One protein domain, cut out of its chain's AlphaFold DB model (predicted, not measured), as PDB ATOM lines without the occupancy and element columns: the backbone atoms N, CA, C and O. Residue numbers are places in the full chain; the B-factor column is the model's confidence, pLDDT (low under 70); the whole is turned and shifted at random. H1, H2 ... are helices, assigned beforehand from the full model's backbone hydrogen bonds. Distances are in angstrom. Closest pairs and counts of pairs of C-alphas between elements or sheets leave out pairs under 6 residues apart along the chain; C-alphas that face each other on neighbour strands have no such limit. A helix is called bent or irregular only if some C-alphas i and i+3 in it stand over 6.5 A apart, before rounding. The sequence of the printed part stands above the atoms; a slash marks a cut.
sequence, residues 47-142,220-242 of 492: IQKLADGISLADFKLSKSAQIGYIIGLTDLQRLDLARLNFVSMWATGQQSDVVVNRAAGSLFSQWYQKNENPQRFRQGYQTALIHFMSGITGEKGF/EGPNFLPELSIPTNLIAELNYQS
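Overview. This is residues 47 to 142 and 220 to 242 of the 492 residues of an uncharacterized protein of Lentilactobacillus curieae (UniProt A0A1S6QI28). Two helices, H6 and H2, cross at a steep tilt of 41 degrees as the core, running the same way, and the shorter helices pack round this pair. H5 packs on H2, H3 packs on part of H6 with H4 beyond it, H7 packs on part of H2, and H1 makes a corner with H2. The printed part has 119 residues with seven named helices, H1 to H7 in order along the chain, and no named strand; the class is all helix. It is compact, with a radius of gyration of the C-alphas of 13.1 A and spans of 37 by 29 by 23 A.

Along the chain. Find C-alpha 118 at (-28.733, -3.370, -10.431); from there H6, residues 118 to 137, runs 27.6 A to C-alpha 137 at (-35.959, -19.344, -31.703). H2, residues 63 to 76, is 20.0 A long. H3, residues 81 to 91, is 15.5 A long and only just irregular: C-alphas 82 and 85 are 6.9 A apart. Look for the shorter helices at residues 56 to 61 for H1, 97 to 103 for H4, and 106 to 112 for H5. H7, residues 232 to 238, ends at C-alpha 238, (-31.624, 5.711, -26.866), and is irregular: C-alphas 234 and 237 are 7.3 A apart.

Arrangement. Begin at the closest C-alphas of H6 and H2, those of Gly 124 and Ala 65, 4.0 A apart; the two helices touch at a steep tilt of 41 degrees, the same way. H2 is the hub, touching four helices. H5 touches H2 at a shallow tilt of 9 degrees, opposite ways, with the C-alphas of Leu 107 and Asp 75 closest at 6.5 A. H7 touches residues 70 to 74 of H2 alone, closest at the C-alphas of Leu 238 and Thr 74, 6.4 A. H1 and H2 only just touch, only at the corner, with 3 pairs of C-alphas within 8 A, the closest being Phe 59 and Ala 65 at 5.9 A. H3 touches residues 126 to 133 of H6 alone at a steep tilt of 64 degrees, with the C-alphas of Ala 91 and Ile 130 closest at 4.7 A. H4 touches H3, closest at the C-alphas of Ala 103 and Val 87, 4.7 A, and is apart from H6. In H1, H2 and H4 every O i to N i+4 pair is within hydrogen-bond range; the counts are 5 of 7 in H3, 2 of 3 in H5, 14 of 16 in H6, and 1 of 3 in H7, where 2 of 4 O i to N i+3 pairs are in range.

Size, cuts and confidence. The two C-alphas farthest apart are those of Ile 47 and Asn 233, 38.6 A. Residues 143 to 219 are not printed, and C-alphas 142 and 220 stand 12.9 A apart across this cut. The links printed whole, from H1 through to H6, are tight. Look in the B-factor column for a mean pLDDT of 87.7 over the printed part; residues 220 to 221 and residue 236 are under 70.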
ATOM      1  N   ILE A  47     -33.379 -26.270 -29.746       70.94
ATOM      2  CA  ILE A  47     -34.157 -25.091 -29.375       70.94
ATOM      3  C   ILE A  47     -34.527 -25.239 -27.903       70.94
ATOM      4  O   ILE A  47     -35.391 -26.027 -27.519       70.94
ATOM      5  N   GLN A  48     -33.802 -24.516 -27.059       77.56
ATOM      6  CA  GLN A  48     -34.019 -24.531 -25.621       77.56
ATOM      7  C   GLN A  48     -35.225 -23.669 -25.254       77.56
ATOM      8  O   GLN A  48     -35.473 -22.620 -25.852       77.56
ATOM      9  N   LYS A  49     -35.950 -24.086 -24.211       84.56
ATOM     10  CA  LYS A  49     -37.023 -23.275 -23.640       84.56
ATOM     11  C   LYS A  49     -36.435 -21.960 -23.109       84.56
ATOM     12  O   LYS A  49     -35.515 -21.977 -22.291       84.56
ATOM     13  N   LEU A  50     -36.984 -20.836 -23.563       87.31
ATOM     14  CA  LEU A  50     -36.637 -19.514 -23.047       87.31
ATOM     15  C   LEU A  50     -37.068 -19.383 -21.579       87.31
ATOM     16  O   LEU A  50     -38.073 -19.966 -21.164       87.31
ATOM     17  N   ALA A  51     -36.304 -18.629 -20.791       88.56
ATOM     18  CA  ALA A  51     -36.641 -18.373 -19.401       88.56
ATOM     19  C   ALA A  51     -37.903 -17.504 -19.290       88.56
ATOM     20  O   ALA A  51     -38.151 -16.625 -20.118       88.56
ATOM     21  N   ASP A  52     -38.664 -17.711 -18.219       81.25
ATOM     22  CA  ASP A  52     -39.763 -16.827 -17.850       81.25
ATOM     23  C   ASP A  52     -39.124 -15.539 -17.293       81.25
ATOM     24  O   ASP A  52     -38.582 -15.528 -16.187       81.25
ATOM     25  N   GLY A  53     -39.055 -14.486 -18.115       85.56
ATOM     26  CA  GLY A  53     -38.458 -13.192 -17.756       85.56
ATOM     27  C   GLY A  53     -39.174 -12.489 -16.592       85.56
ATOM     28  O   GLY A  53     -39.964 -13.079 -15.856       85.56
ATOM     29  N   ILE A  54     -38.926 -11.188 -16.400       92.31
ATOM     30  CA  ILE A  54     -39.684 -10.430 -15.393       92.31
ATOM     31  C   ILE A  54     -41.168 -10.377 -15.792       92.31
ATOM     32  O   ILE A  54     -41.500 -10.142 -16.953       92.31
ATOM     33  N   SER A  55     -42.075 -10.582 -14.833       92.06
ATOM     34  CA  SER A  55     -43.509 -10.461 -15.105       92.06
ATOM     35  C   SER A  55     -43.871  -9.019 -15.468       92.06
ATOM     36  O   SER A  55     -43.242  -8.066 -14.996       92.06
ATOM     37  N   LEU A  56     -44.932  -8.835 -16.258       91.50
ATOM     38  CA  LEU A  56     -45.396  -7.494 -16.620       91.50
ATOM     39  C   LEU A  56     -45.783  -6.658 -15.382       91.50
ATOM     40  O   LEU A  56     -45.563  -5.450 -15.349       91.50
ATOM     41  N   ALA A  57     -46.328  -7.295 -14.341       90.12
ATOM     42  CA  ALA A  57     -46.663  -6.621 -13.088       90.12
ATOM     43  C   ALA A  57     -45.407  -6.078 -12.384       90.12
ATOM     44  O   ALA A  57     -45.361  -4.904 -12.017       90.12
ATOM     45  N   ASP A  58     -44.362  -6.899 -12.265       90.56
ATOM     46  CA  ASP A  58     -43.087  -6.494 -11.666       90.56
ATOM     47  C   ASP A  58     -42.362  -5.438 -12.516       90.56
ATOM     48  O   ASP A  58     -41.731  -4.524 -11.977       90.56
ATOM     49  N   PHE A  59     -42.481  -5.529 -13.842       93.31
ATOM     50  CA  PHE A  59     -41.942  -4.550 -14.783       93.31
ATOM     51  C   PHE A  59     -42.549  -3.157 -14.569       93.31
ATOM     52  O   PHE A  59     -41.822  -2.168 -14.441       93.31
ATOM     53  N   LYS A  60     -43.880  -3.067 -14.449       91.19
ATOM     54  CA  LYS A  60     -44.595  -1.799 -14.210       91.19
ATOM     55  C   LYS A  60     -44.174  -1.121 -12.903       91.19
ATOM     56  O   LYS A  60     -44.169   0.105 -12.822       91.19
ATOM     57  N   LEU A  61     -43.786  -1.907 -11.898       89.56
ATOM     58  CA  LEU A  61     -43.407  -1.421 -10.569       89.56
ATOM     59  C   LEU A  61     -41.926  -1.025 -10.444       89.56
ATOM     60  O   LEU A  61     -41.554  -0.373  -9.468       89.56
ATOM     61  N   SER A  62     -41.064  -1.391 -11.402       92.12
ATOM     62  CA  SER A  62     -39.616  -1.187 -11.293       92.12
ATOM     63  C   SER A  62     -39.044  -0.322 -12.414       92.12
ATOM     64  O   SER A  62     -38.782  -0.796 -13.518       92.12
ATOM     65  N   LYS A  63     -38.718   0.939 -12.092       91.25
ATOM     66  CA  LYS A  63     -38.001   1.841 -13.013       91.25
ATOM     67  C   LYS A  63     -36.680   1.238 -13.496       91.25
ATOM     68  O   LYS A  63     -36.391   1.297 -14.684       91.25
ATOM     69  N   SER A  64     -35.901   0.613 -12.608       93.06
ATOM     70  CA  SER A  64     -34.641  -0.034 -12.997       93.06
ATOM     71  C   SER A  64     -34.853  -1.165 -14.004       93.06
ATOM     72  O   SER A  64     -34.076  -1.262 -14.949       93.06
ATOM     73  N   ALA A  65     -35.906  -1.981 -13.860       94.38
ATOM     74  CA  ALA A  65     -36.222  -3.019 -14.844       94.38
ATOM     75  C   ALA A  65     -36.623  -2.422 -16.201       94.38
ATOM     76  O   ALA A  65     -36.148  -2.882 -17.236       94.38
ATOM     77  N   GLN A  66     -37.426  -1.358 -16.203       93.94
ATOM     78  CA  GLN A  66     -37.804  -0.654 -17.429       93.94
ATOM     79  C   GLN A  66     -36.590  -0.040 -18.149       93.94
ATOM     80  O   GLN A  66     -36.455  -0.203 -19.360       93.94
ATOM     81  N   ILE A  67     -35.659   0.586 -17.412       92.75
ATOM     82  CA  ILE A  67     -34.401   1.102 -17.980       92.75
ATOM     83  C   ILE A  67     -33.577  -0.058 -18.549       92.75
ATOM     84  O   ILE A  67     -33.097   0.027 -19.675       92.75
ATOM     85  N   GLY A  68     -33.443  -1.159 -17.802       94.25
ATOM     86  CA  GLY A  68     -32.722  -2.350 -18.256       94.25
ATOM     87  C   GLY A  68     -33.269  -2.918 -19.559       94.25
ATOM     88  O   GLY A  68     -32.493  -3.230 -20.458       94.25
ATOM     89  N   TYR A  69     -34.593  -2.987 -19.688       95.38
ATOM     90  CA  TYR A  69     -35.267  -3.469 -20.890       95.38
ATOM     91  C   TYR A  69     -34.983  -2.587 -22.111       95.38
ATOM     92  O   TYR A  69     -34.578  -3.100 -23.151       95.38
ATOM     93  N   ILE A  70     -35.109  -1.261 -21.982       94.00
ATOM     94  CA  ILE A  70     -34.817  -0.324 -23.080       94.00
ATOM     95  C   ILE A  70     -33.347  -0.407 -23.495       94.00
ATOM     96  O   ILE A  70     -33.052  -0.504 -24.682       94.00
ATOM     97  N   ILE A  71     -32.426  -0.416 -22.526       93.50
ATOM     98  CA  ILE A  71     -30.988  -0.537 -22.802       93.50
ATOM     99  C   ILE A  71     -30.674  -1.856 -23.511       93.50
ATOM    100  O   ILE A  71     -29.899  -1.854 -24.464       93.50
ATOM    101  N   GLY A  72     -31.322  -2.952 -23.109       94.75
ATOM    102  CA  GLY A  72     -31.233  -4.236 -23.802       94.75
ATOM    103  C   GLY A  72     -31.668  -4.145 -25.258       94.75
ATOM    104  O   GLY A  72     -30.922  -4.566 -26.140       94.75
ATOM    105  N   LEU A  73     -32.823  -3.535 -25.531       94.12
ATOM    106  CA  LEU A  73     -33.308  -3.348 -26.900       94.12
ATOM    107  C   LEU A  73     -32.377  -2.473 -27.738       94.12
ATOM    108  O   LEU A  73     -32.132  -2.794 -28.897       94.12
ATOM    109  N   THR A  74     -31.816  -1.405 -27.167       93.94
ATOM    110  CA  THR A  74     -30.843  -0.553 -27.863       93.94
ATOM    111  C   THR A  74     -29.539  -1.300 -28.164       93.94
ATOM    112  O   THR A  74     -29.036  -1.216 -29.283       93.94
ATOM    113  N   ASP A  75     -28.993  -2.056 -27.208       94.12
ATOM    114  CA  ASP A  75     -27.761  -2.833 -27.409       94.12
ATOM    115  C   ASP A  75     -27.951  -3.969 -28.436       94.12
ATOM    116  O   ASP A  75     -27.031  -4.268 -29.203       94.12
ATOM    117  N   LEU A  76     -29.144  -4.574 -28.492       94.94
ATOM    118  CA  LEU A  76     -29.510  -5.598 -29.479       94.94
ATOM    119  C   LEU A  76     -29.578  -5.062 -30.914       94.94
ATOM    120  O   LEU A  76     -29.417  -5.826 -31.861       94.94
ATOM    121  N   GLN A  77     -29.751  -3.751 -31.108       92.38
ATOM    122  CA  GLN A  77     -29.723  -3.159 -32.449       92.38
ATOM    123  C   GLN A  77     -28.358  -3.236 -33.134       92.38
ATOM    124  O   GLN A  77     -28.267  -3.032 -34.342       92.38
ATOM    125  N   ARG A  78     -27.302  -3.478 -32.353       89.38
ATOM    126  CA  ARG A  78     -25.913  -3.628 -32.802       89.38
ATOM    127  C   ARG A  78     -25.396  -5.037 -32.500       89.38
ATOM    128  O   ARG A  78     -24.223  -5.209 -32.173       89.38
ATOM    129  N   LEU A  79     -26.298  -6.016 -32.464       91.25
ATOM    130  CA  LEU A  79     -25.936  -7.411 -32.270       91.25
ATOM    131  C   LEU A  79     -25.248  -7.940 -33.531       91.25
ATOM    132  O   LEU A  79     -25.772  -7.763 -34.625       91.25
ATOM    133  N   ASP A  80     -24.115  -8.609 -33.349       88.25
ATOM    134  CA  ASP A  80     -23.424  -9.375 -34.384       88.25
ATOM    135  C   ASP A  80     -23.669 -10.885 -34.191       88.25
ATOM    136  O   ASP A  80     -24.173 -11.337 -33.154       88.25
ATOM    137  N   LEU A  81     -23.303 -11.684 -35.197       89.88
ATOM    138  CA  LEU A  81     -23.451 -13.144 -35.162       89.88
ATOM    139  C   LEU A  81     -22.670 -13.788 -34.005       89.88
ATOM    140  O   LEU A  81     -23.169 -14.714 -33.363       89.88
ATOM    141  N   ALA A  82     -21.481 -13.267 -33.686       86.69
ATOM    142  CA  ALA A  82     -20.611 -13.798 -32.637       86.69
ATOM    143  C   ALA A  82     -21.222 -13.693 -31.226       86.69
ATOM    144  O   ALA A  82     -20.969 -14.538 -30.361       86.69
ATOM    145  N   ARG A  83     -22.044 -12.669 -30.975       89.50
ATOM    146  CA  ARG A  83     -22.716 -12.446 -29.687       89.50
ATOM    147  C   ARG A  83     -24.024 -13.221 -29.538       89.50
ATOM    148  O   ARG A  83     -24.444 -13.458 -28.401       89.50
ATOM    149  N   LEU A  84     -24.660 -13.642 -30.635       91.44
ATOM    150  CA  LEU A  84     -25.994 -14.258 -30.616       91.44
ATOM    151  C   LEU A  84     -26.072 -15.493 -29.705       91.44
ATOM    152  O   LEU A  84     -27.027 -15.632 -28.942       91.44
ATOM    153  N   ASN A  85     -25.068 -16.372 -29.728       89.25
ATOM    154  CA  ASN A  85     -25.067 -17.573 -28.888       89.25
ATOM    155  C   ASN A  85     -25.062 -17.243 -27.386       89.25
ATOM    156  O   ASN A  85     -25.803 -17.846 -26.614       89.25
ATOM    157  N   PHE A  86     -24.309 -16.225 -26.966       88.94
ATOM    158  CA  PHE A  86     -24.311 -15.780 -25.570       88.94
ATOM    159  C   PHE A  86     -25.632 -15.106 -25.189       88.94
ATOM    160  O   PHE A  86     -26.127 -15.307 -24.078       88.94
ATOM    161  N   VAL A  87     -26.233 -14.345 -26.110       92.62
ATOM    162  CA  VAL A  87     -27.586 -13.794 -25.932       92.62
ATOM    163  C   VAL A  87     -28.604 -14.918 -25.741       92.62
ATOM    164  O   VAL A  87     -29.404 -14.849 -24.810       92.62
ATOM    165  N   SER A  88     -28.526 -15.975 -26.552       90.62
ATOM    166  CA  SER A  88     -29.363 -17.172 -26.432       90.62
ATOM    167  C   SER A  88     -29.181 -17.860 -25.075       90.62
ATOM    168  O   SER A  88     -30.157 -18.052 -24.354       90.62
ATOM    169  N   MET A  89     -27.938 -18.128 -24.659       89.19
ATOM    170  CA  MET A  89     -27.633 -18.721 -23.347       89.19
ATOM    171  C   MET A  89     -28.207 -17.896 -22.191       89.19
ATOM    172  O   MET A  89     -28.762 -18.448 -21.239       89.19
ATOM    173  N   TRP A  90     -28.110 -16.565 -22.260       92.88
ATOM    174  CA  TRP A  90     -28.689 -15.714 -21.225       92.88
ATOM    175  C   TRP A  90     -30.222 -15.722 -21.265       92.88
ATOM    176  O   TRP A  90     -30.873 -15.796 -20.218       92.88
ATOM    177  N   ALA A  91     -30.816 -15.715 -22.456       91.38
ATOM    178  CA  ALA A  91     -32.259 -15.811 -22.632       91.38
ATOM    179  C   ALA A  91     -32.834 -17.153 -22.136       91.38
ATOM    180  O   ALA A  91     -33.962 -17.184 -21.651       91.38
ATOM    181  N   THR A  92     -32.065 -18.244 -22.163       89.31
ATOM    182  CA  THR A  92     -32.469 -19.559 -21.622       89.31
ATOM    183  C   THR A  92     -32.164 -19.723 -20.128       89.31
ATOM    184  O   THR A  92     -32.458 -20.760 -19.535       89.31
ATOM    185  N   GLY A  93     -31.626 -18.683 -19.480       86.69
ATOM    186  CA  GLY A  93     -31.445 -18.624 -18.028       86.69
ATOM    187  C   GLY A  93     -30.012 -18.835 -17.538       86.69
ATOM    188  O   GLY A  93     -29.786 -18.807 -16.327       86.69
ATOM    189  N   GLN A  94     -29.021 -18.992 -18.423       85.88
ATOM    190  CA  GLN A  94     -27.620 -19.022 -17.999       85.88
ATOM    191  C   GLN A  94     -27.153 -17.621 -17.587       85.88
ATOM    192  O   GLN A  94     -27.261 -16.657 -18.335       85.88
ATOM    193  N   GLN A  95     -26.616 -17.493 -16.376       83.56
ATOM    194  CA  GLN A  95     -26.274 -16.190 -15.789       83.56
ATOM    195  C   GLN A  95     -24.817 -16.088 -15.320       83.56
ATOM    196  O   GLN A  95     -24.503 -15.235 -14.485       83.56
ATOM    197  N   SER A  96     -23.924 -16.938 -15.836       84.56
ATOM    198  CA  SER A  96     -22.491 -16.835 -15.537       84.56
ATOM    199  C   SER A  96     -21.936 -15.475 -15.982       84.56
ATOM    200  O   SER A  96     -22.436 -14.872 -16.936       84.56
ATOM    201  N   ASP A  97     -20.891 -14.996 -15.304       79.88
ATOM    202  CA  ASP A  97     -20.275 -13.705 -15.632       79.88
ATOM    203  C   ASP A  97     -19.763 -13.679 -17.078       79.88
ATOM    204  O   ASP A  97     -19.886 -12.666 -17.757       79.88
ATOM    205  N   VAL A  98     -19.256 -14.808 -17.581       80.25
ATOM    206  CA  VAL A  98     -18.822 -14.965 -18.979       80.25
ATOM    207  C   VAL A  98     -19.982 -14.743 -19.949       80.25
ATOM    208  O   VAL A  98     -19.862 -13.931 -20.867       80.25
ATOM    209  N   VAL A  99     -21.110 -15.431 -19.735       82.44
ATOM    210  CA  VAL A  99     -22.291 -15.321 -20.604       82.44
ATOM    211  C   VAL A  99     -22.807 -13.888 -20.608       82.44
ATOM    212  O   VAL A  99     -23.021 -13.318 -21.673       82.44
ATOM    213  N   VAL A 100     -22.934 -13.268 -19.435       85.00
ATOM    214  CA  VAL A 100     -23.430 -11.891 -19.335       85.00
ATOM    215  C   VAL A 100     -22.470 -10.891 -19.958       85.00
ATOM    216  O   VAL A 100     -22.920 -10.041 -20.718       85.00
ATOM    217  N   ASN A 101     -21.166 -11.004 -19.707       83.12
ATOM    218  CA  ASN A 101     -20.185 -10.070 -20.255       83.12
ATOM    219  C   ASN A 101     -20.083 -10.143 -21.784       83.12
ATOM    220  O   ASN A 101     -19.818  -9.122 -22.410       83.12
ATOM    221  N   ARG A 102     -20.294 -11.321 -22.388       82.88
ATOM    222  CA  ARG A 102     -20.257 -11.491 -23.851       82.88
ATOM    223  C   ARG A 102     -21.595 -11.190 -24.532       82.88
ATOM    224  O   ARG A 102     -21.614 -10.701 -25.656       82.88
ATOM    225  N   ALA A 103     -22.715 -11.459 -23.866       86.81
ATOM    226  CA  ALA A 103     -24.045 -11.154 -24.393       86.81
ATOM    227  C   ALA A 103     -24.381  -9.657 -24.306       86.81
ATOM    228  O   ALA A 103     -24.987  -9.086 -25.219       86.81
ATOM    229  N   ALA A 104     -24.003  -9.011 -23.201       89.56
ATOM    230  CA  ALA A 104     -24.282  -7.605 -22.952       89.56
ATOM    231  C   ALA A 104     -23.612  -6.692 -23.990       89.56
ATOM    232  O   ALA A 104     -22.502  -6.956 -24.447       89.56
ATOM    233  N   GLY A 105     -24.293  -5.610 -24.369       88.00
ATOM    234  CA  GLY A 105     -23.698  -4.585 -25.217       88.00
ATOM    235  C   GLY A 105     -22.961  -3.520 -24.411       88.00
ATOM    236  O   GLY A 105     -22.831  -3.575 -23.185       88.00
ATOM    237  N   SER A 106     -22.455  -2.520 -25.129       86.75
ATOM    238  CA  SER A 106     -21.657  -1.447 -24.532       86.75
ATOM    239  C   SER A 106     -22.431  -0.617 -23.501       86.75
ATOM    240  O   SER A 106     -21.832  -0.144 -22.532       86.75
ATOM    241  N   LEU A 107     -23.750  -0.454 -23.675       88.31
ATOM    242  CA  LEU A 107     -24.569   0.380 -22.798       88.31
ATOM    243  C   LEU A 107     -24.896  -0.322 -21.481       88.31
ATOM    244  O   LEU A 107     -25.005   0.355 -20.455       88.31
ATOM    245  N   PHE A 108     -24.989  -1.654 -21.471       91.88
ATOM    246  CA  PHE A 108     -25.240  -2.426 -20.254       91.88
ATOM    247  C   PHE A 108     -24.326  -2.006 -19.098       91.88
ATOM    248  O   PHE A 108     -24.815  -1.611 -18.043       91.88
ATOM    249  N   SER A 109     -23.005  -2.029 -19.300       86.62
ATOM    250  CA  SER A 109     -22.028  -1.713 -18.246       86.62
ATOM    251  C   SER A 109     -22.161  -0.276 -17.722       86.62
ATOM    252  O   SER A 109     -22.084  -0.041 -16.513       86.62
ATOM    253  N   GLN A 110     -22.435   0.675 -18.621       86.94
ATOM    254  CA  GLN A 110     -22.574   2.097 -18.305       86.94
ATOM    255  C   GLN A 110     -23.782   2.371 -17.408       86.94
ATOM    256  O   GLN A 110     -23.717   3.232 -16.529       86.94
ATOM    257  N   TRP A 111     -24.879   1.649 -17.635       87.19
ATOM    258  CA  TRP A 111     -26.131   1.823 -16.902       87.19
ATOM    259  C   TRP A 111     -26.245   0.909 -15.685       87.19
ATOM    260  O   TRP A 111     -26.878   1.292 -14.702       87.19
ATOM    261  N   TYR A 112     -25.599  -0.256 -15.705       87.75
ATOM    262  CA  TYR A 112     -25.634  -1.223 -14.609       87.75
ATOM    263  C   TYR A 112     -25.137  -0.616 -13.291       87.75
ATOM    264  O   TYR A 112     -25.790  -0.755 -12.262       87.75
ATOM    265  N   GLN A 113     -24.018   0.115 -13.331       82.31
ATOM    266  CA  GLN A 113     -23.416   0.727 -12.138       82.31
ATOM    267  C   GLN A 113     -24.144   1.990 -11.656       82.31
ATOM    268  O   GLN A 113     -24.025   2.361 -10.493       82.31
ATOM    269  N   LYS A 114     -24.885   2.664 -12.545       82.69
ATOM    270  CA  LYS A 114     -25.600   3.916 -12.245       82.69
ATOM    271  C   LYS A 114     -27.016   3.688 -11.713       82.69
ATOM    272  O   LYS A 114     -27.649   4.636 -11.259       82.69
ATOM    273  N   ASN A 115     -27.533   2.463 -11.803       82.31
ATOM    274  CA  ASN A 115     -28.892   2.139 -11.389       82.31
ATOM    275  C   ASN A 115     -28.998   1.899  -9.880       82.31
ATOM    276  O   ASN A 115     -28.184   1.194  -9.293       82.31
ATOM    277  N   GLU A 116     -30.078   2.403  -9.281       83.69
ATOM    278  CA  GLU A 116     -30.385   2.218  -7.854       83.69
ATOM    279  C   GLU A 116     -30.624   0.743  -7.489       83.69
ATOM    280  O   GLU A 116     -30.307   0.316  -6.380       83.69
ATOM    281  N   ASN A 117     -31.150  -0.058  -8.426       91.50
ATOM    282  CA  ASN A 117     -31.331  -1.499  -8.257       91.50
ATOM    283  C   ASN A 117     -30.726  -2.290  -9.438       91.50
ATOM    284  O   ASN A 117     -31.433  -2.608 -10.404       91.50
ATOM    285  N   PRO A 118     -29.429  -2.651  -9.362       89.81
ATOM    286  CA  PRO A 118     -28.733  -3.370 -10.431       89.81
ATOM    287  C   PRO A 118     -29.319  -4.755 -10.736       89.81
ATOM    288  O   PRO A 118     -29.286  -5.207 -11.880       89.81
ATOM    289  N   GLN A 119     -29.893  -5.438  -9.739       91.62
ATOM    290  CA  GLN A 119     -30.518  -6.750  -9.941       91.62
ATOM    291  C   GLN A 119     -31.792  -6.641 -10.783       91.62
ATOM    292  O   GLN A 119     -31.941  -7.371 -11.762       91.62
ATOM    293  N   ARG A 120     -32.683  -5.696 -10.455       93.62
ATOM    294  CA  ARG A 120     -33.895  -5.451 -11.252       93.62
ATOM    295  C   ARG A 120     -33.559  -4.932 -12.650       93.62
ATOM    296  O   ARG A 120     -34.181  -5.372 -13.610       93.62
ATOM    297  N   PHE A 121     -32.537  -4.082 -12.787       94.69
ATOM    298  CA  PHE A 121     -32.017  -3.676 -14.100       94.69
ATOM    299  C   PHE A 121     -31.572  -4.879 -14.938       94.69
ATOM    300  O   PHE A 121     -31.991  -5.021 -16.085       94.69
ATOM    301  N   ARG A 122     -30.786  -5.793 -14.353       93.88
ATOM    302  CA  ARG A 122     -30.321  -7.009 -15.037       93.88
ATOM    303  C   ARG A 122     -31.479  -7.900 -15.490       93.88
ATOM    304  O   ARG A 122     -31.433  -8.414 -16.601       93.88
ATOM    305  N   GLN A 123     -32.514  -8.058 -14.664       94.00
ATOM    306  CA  GLN A 123     -33.721  -8.818 -15.022       94.00
ATOM    307  C   GLN A 123     -34.494  -8.167 -16.177       94.00
ATOM    308  O   GLN A 123     -34.930  -8.861 -17.094       94.00
ATOM    309  N   GLY A 124     -34.630  -6.838 -16.168       95.56
ATOM    310  CA  GLY A 124     -35.229  -6.093 -17.275       95.56
ATOM    311  C   GLY A 124     -34.457  -6.266 -18.584       95.56
ATOM    312  O   GLY A 124     -35.052  -6.579 -19.612       95.56
ATOM    313  N   TYR A 125     -33.126  -6.159 -18.529       96.50
ATOM    314  CA  TYR A 125     -32.251  -6.386 -19.682       96.50
ATOM    315  C   TYR A 125     -32.385  -7.813 -20.223       96.50
ATOM    316  O   TYR A 125     -32.605  -8.005 -21.413       96.50
ATOM    317  N   GLN A 126     -32.333  -8.823 -19.347       96.06
ATOM    318  CA  GLN A 126     -32.536 -10.220 -19.737       96.06
ATOM    319  C   GLN A 126     -33.910 -10.434 -20.389       96.06
ATOM    320  O   GLN A 126     -34.018 -11.184 -21.351       96.06
ATOM    321  N   THR A 127     -34.951  -9.744 -19.917       96.00
ATOM    322  CA  THR A 127     -36.296  -9.827 -20.507       96.00
ATOM    323  C   THR A 127     -36.324  -9.286 -21.939       96.00
ATOM    324  O   THR A 127     -36.962  -9.887 -22.798       96.00
ATOM    325  N   ALA A 128     -35.569  -8.223 -22.243       95.69
ATOM    326  CA  ALA A 128     -35.406  -7.752 -23.621       95.69
ATOM    327  C   ALA A 128     -34.726  -8.803 -24.510       95.69
ATOM    328  O   ALA A 128     -35.185  -9.042 -25.626       95.69
ATOM    329  N   LEU A 129     -33.686  -9.475 -23.998       95.31
ATOM    330  CA  LEU A 129     -33.035 -10.584 -24.705       95.31
ATOM    331  C   LEU A 129     -34.006 -11.741 -24.964       95.31
ATOM    332  O   LEU A 129     -34.021 -12.279 -26.063       95.31
ATOM    333  N   ILE A 130     -34.834 -12.104 -23.979       94.06
ATOM    334  CA  ILE A 130     -35.846 -13.164 -24.109       94.06
ATOM    335  C   ILE A 130     -36.865 -12.805 -25.190       94.06
ATOM    336  O   ILE A 130     -37.143 -13.623 -26.063       94.06
ATOM    337  N   HIS A 131     -37.396 -11.581 -25.167       93.25
ATOM    338  CA  HIS A 131     -38.373 -11.140 -26.162       93.25
ATOM    339  C   HIS A 131     -37.761 -11.112 -27.569       93.25
ATOM    340  O   HIS A 131     -38.370 -11.617 -28.508       93.25
ATOM    341  N   PHE A 132     -36.529 -10.622 -27.716       93.50
ATOM    342  CA  PHE A 132     -35.784 -10.686 -28.975       93.50
ATOM    343  C   PHE A 132     -35.564 -12.127 -29.459       93.50
ATOM    344  O   PHE A 132     -35.895 -12.457 -30.598       93.50
ATOM    345  N   MET A 133     -35.074 -13.013 -28.583       92.31
ATOM    346  CA  MET A 133     -34.828 -14.416 -28.922       92.31
ATOM    347  C   MET A 133     -36.116 -15.173 -29.241       92.31
ATOM    348  O   MET A 133     -36.074 -16.092 -30.048       92.31
ATOM    349  N   SER A 134     -37.273 -14.771 -28.705       89.69
ATOM    350  CA  SER A 134     -38.561 -15.360 -29.100       89.69
ATOM    351  C   SER A 134     -38.865 -15.168 -30.593       89.69
ATOM    352  O   SER A 134     -39.402 -16.076 -31.222       89.69
ATOM    353  N   GLY A 135     -38.416 -14.060 -31.192       86.50
ATOM    354  CA  GLY A 135     -38.505 -13.833 -32.635       86.50
ATOM    355  C   GLY A 135     -37.557 -14.706 -33.467       86.50
ATOM    356  O   GLY A 135     -37.835 -14.986 -34.630       86.50
ATOM    357  N   ILE A 136     -36.452 -15.182 -32.887       88.25
ATOM    358  CA  ILE A 136     -35.463 -16.014 -33.592       88.25
ATOM    359  C   ILE A 136     -35.743 -17.504 -33.369       88.25
ATOM    360  O   ILE A 136     -35.856 -18.258 -34.328       88.25
ATOM    361  N   THR A 137     -35.879 -17.932 -32.115       87.38
ATOM    362  CA  THR A 137     -35.959 -19.344 -31.703       87.38
ATOM    363  C   THR A 137     -37.253 -19.705 -30.980       87.38
ATOM    364  O   THR A 137     -37.405 -20.847 -30.558       87.38
ATOM    365  N   GLY A 138     -38.179 -18.762 -30.778       83.25
ATOM    366  CA  GLY A 138     -39.500 -19.077 -30.228       83.25
ATOM    367  C   GLY A 138     -40.289 -20.006 -31.152       83.25
ATOM    368  O   GLY A 138     -39.879 -20.268 -32.279       83.25
ATOM    369  N   GLU A 139     -41.437 -20.505 -30.698       80.94
ATOM    370  CA  GLU A 139     -42.284 -21.445 -31.459       80.94
ATOM    371  C   GLU A 139     -42.637 -20.925 -32.864       80.94
ATOM    372  O   GLU A 139     -42.533 -21.651 -33.846       80.94
ATOM    373  N   LYS A 140     -42.951 -19.628 -32.970       78.94
ATOM    374  CA  LYS A 140     -43.155 -18.911 -34.240       78.94
ATOM    375  C   LYS A 140     -41.926 -18.102 -34.671       78.94
ATOM    376  O   LYS A 140     -42.047 -17.175 -35.465       78.94
ATOM    377  N   GLY A 141     -40.757 -18.389 -34.114       83.38
ATOM    378  CA  GLY A 141     -39.510 -17.715 -34.449       83.38
ATOM    379  C   GLY A 141     -38.945 -18.180 -35.790       83.38
ATOM    380  O   GLY A 141     -39.294 -19.250 -36.291       83.38
ATOM    381  N   PHE A 142     -38.044 -17.380 -36.352       85.81
ATOM    382  CA  PHE A 142     -37.399 -17.623 -37.644       85.81
ATOM    383  C   PHE A 142     -36.861 -19.053 -37.822       85.81
ATOM    384  O   PHE A 142     -37.193 -19.714 -38.803       85.81
ATOM    385  N   GLU A 220     -46.217 -10.621 -33.023       63.72
ATOM    386  CA  GLU A 220     -45.776  -9.398 -32.322       63.72
ATOM    387  C   GLU A 220     -45.014  -9.705 -31.021       63.72
ATOM    388  O   GLU A 220     -44.299  -8.850 -30.489       63.72
ATOM    389  N   GLY A 221     -45.131 -10.945 -30.538       69.31
ATOM    390  CA  GLY A 221     -44.408 -11.452 -29.391       69.31
ATOM    391  C   GLY A 221     -44.723 -10.655 -28.123       69.31
ATOM    392  O   GLY A 221     -45.541  -9.733 -28.102       69.31
ATOM    393  N   PRO A 222     -44.095 -11.007 -26.998       79.94
ATOM    394  CA  PRO A 222     -44.196 -10.186 -25.806       79.94
ATOM    395  C   PRO A 222     -43.470  -8.846 -26.024       79.94
ATOM    396  O   PRO A 222     -42.276  -8.795 -26.320       79.94
ATOM    397  N   ASN A 223     -44.189  -7.736 -25.843       86.62
ATOM    398  CA  ASN A 223     -43.642  -6.384 -25.953       86.62
ATOM    399  C   ASN A 223     -44.074  -5.516 -24.766       86.62
ATOM    400  O   ASN A 223     -45.251  -5.211 -24.596       86.62
ATOM    401  N   PHE A 224     -43.108  -5.091 -23.949       92.25
ATOM    402  CA  PHE A 224     -43.371  -4.256 -22.772       92.25
ATOM    403  C   PHE A 224     -43.216  -2.747 -23.028       92.25
ATOM    404  O   PHE A 224     -43.424  -1.951 -22.116       92.25
ATOM    405  N   LEU A 225     -42.878  -2.322 -24.253       90.25
ATOM    406  CA  LEU A 225     -42.736  -0.897 -24.582       90.25
ATOM    407  C   LEU A 225     -44.001  -0.052 -24.329       90.25
ATOM    408  O   LEU A 225     -43.844   1.062 -23.828       90.25
ATOM    409  N   PRO A 226     -45.234  -0.534 -24.595       89.56
ATOM    410  CA  PRO A 226     -46.449   0.234 -24.299       89.56
ATOM    411  C   PRO A 226     -46.662   0.519 -22.804       89.56
ATOM    412  O   PRO A 226     -47.477   1.360 -22.442       89.56
ATOM    413  N   GLU A 227     -45.938  -0.186 -21.937       90.62
ATOM    414  CA  GLU A 227     -46.151  -0.222 -20.488       90.62
ATOM    415  C   GLU A 227     -45.077   0.568 -19.724       90.62
ATOM    416  O   GLU A 227     -44.980   0.503 -18.495       90.62
ATOM    417  N   LEU A 228     -44.249   1.316 -20.460       88.50
ATOM    418  CA  LEU A 228     -43.210   2.175 -19.914       88.50
ATOM    419  C   LEU A 228     -43.817   3.375 -19.178       88.50
ATOM    420  O   LEU A 228     -44.610   4.136 -19.726       88.50
ATOM    421  N   SER A 229     -43.367   3.588 -17.944       86.62
ATOM    422  CA  SER A 229     -43.718   4.748 -17.116       86.62
ATOM    423  C   SER A 229     -42.534   5.697 -16.884       86.62
ATOM    424  O   SER A 229     -42.636   6.654 -16.111       86.62
ATOM    425  N   ILE A 230     -41.398   5.454 -17.550       84.19
ATOM    426  CA  ILE A 230     -40.216   6.322 -17.492       84.19
ATOM    427  C   ILE A 230     -40.466   7.596 -18.322       84.19
ATOM    428  O   ILE A 230     -40.937   7.502 -19.454       84.19
ATOM    429  N   PRO A 231     -40.106   8.785 -17.804       80.38
ATOM    430  CA  PRO A 231     -40.139  10.033 -18.561       80.38
ATOM    431  C   PRO A 231     -39.420   9.948 -19.918       80.38
ATOM    432  O   PRO A 231     -38.268   9.520 -19.991       80.38
ATOM    433  N   THR A 232     -40.072  10.415 -20.987       74.25
ATOM    434  CA  THR A 232     -39.569  10.324 -22.372       74.25
ATOM    435  C   THR A 232     -38.193  10.971 -22.550       74.25
ATOM    436  O   THR A 232     -37.374  10.474 -23.310       74.25
ATOM    437  N   ASN A 233     -37.888  12.036 -21.807       75.94
ATOM    438  CA  ASN A 233     -36.590  12.718 -21.850       75.94
ATOM    439  C   ASN A 233     -35.403  11.853 -21.386       75.94
ATOM    440  O   ASN A 233     -34.286  12.111 -21.814       75.94
ATOM    441  N   LEU A 234     -35.620  10.837 -20.543       72.12
ATOM    442  CA  LEU A 234     -34.560   9.917 -20.106       72.12
ATOM    443  C   LEU A 234     -34.219   8.854 -21.158       72.12
ATOM    444  O   LEU A 234     -33.168   8.227 -21.068       72.12
ATOM    445  N   ILE A 235     -35.117   8.624 -22.118       72.31
ATOM    446  CA  ILE A 235     -35.037   7.498 -23.060       72.31
ATOM    447  C   ILE A 235     -35.053   7.936 -24.529       72.31
ATOM    448  O   ILE A 235     -34.738   7.131 -25.400       72.31
ATOM    449  N   ALA A 236     -35.362   9.205 -24.812       69.88
ATOM    450  CA  ALA A 236     -35.423   9.769 -26.162       69.88
ATOM    451  C   ALA A 236     -34.092   9.657 -26.923       69.88
ATOM    452  O   ALA A 236     -34.093   9.512 -28.138       69.88
ATOM    453  N   GLU A 237     -32.960   9.680 -26.219       75.25
ATOM    454  CA  GLU A 237     -31.628   9.570 -26.830       75.25
ATOM    455  C   GLU A 237     -31.252   8.128 -27.215       75.25
ATOM    456  O   GLU A 237     -30.302   7.913 -27.967       75.25
ATOM    457  N   LEU A 238     -31.984   7.125 -26.714       80.12
ATOM    458  CA  LEU A 238     -31.624   5.711 -26.866       80.12
ATOM    459  C   LEU A 238     -32.126   5.081 -28.175       80.12
ATOM    460  O   LEU A 238     -31.737   3.948 -28.456       80.12
ATOM    461  N   ASN A 239     -32.956   5.791 -28.962       83.38
ATOM    462  CA  ASN A 239     -33.487   5.363 -30.271       83.38
ATOM    463  C   ASN A 239     -33.860   3.865 -30.321       83.38
ATOM    464  O   ASN A 239     -33.470   3.135 -31.235       83.38
ATOM    465  N   TYR A 240     -34.561   3.381 -29.293       87.00
ATOM    466  CA  TYR A 240     -34.916   1.970 -29.169       87.00
ATOM    467  C   TYR A 240     -36.029   1.585 -30.159       87.00
ATOM    468  O   TYR A 240     -36.802   2.427 -30.611       87.00
ATOM    469  N   GLN A 241     -36.105   0.299 -30.483       88.00
ATOM    470  CA  GLN A 241     -37.099  -0.302 -31.374       88.00
ATOM    471  C   GLN A 241     -37.812  -1.427 -30.633       88.00
ATOM    472  O   GLN A 241     -37.343  -1.864 -29.576       88.00
ATOM    473  N   SER A 242     -38.935  -1.905 -31.168       89.38
ATOM    474  CA  SER A 242     -39.604  -3.063 -30.574       89.38
ATOM    475  C   SER A 242     -38.712  -4.317 -30.639       89.38
ATOM    476  O   SER A 242     -37.809  -4.395 -31.483       89.38
TER     477      SER A 242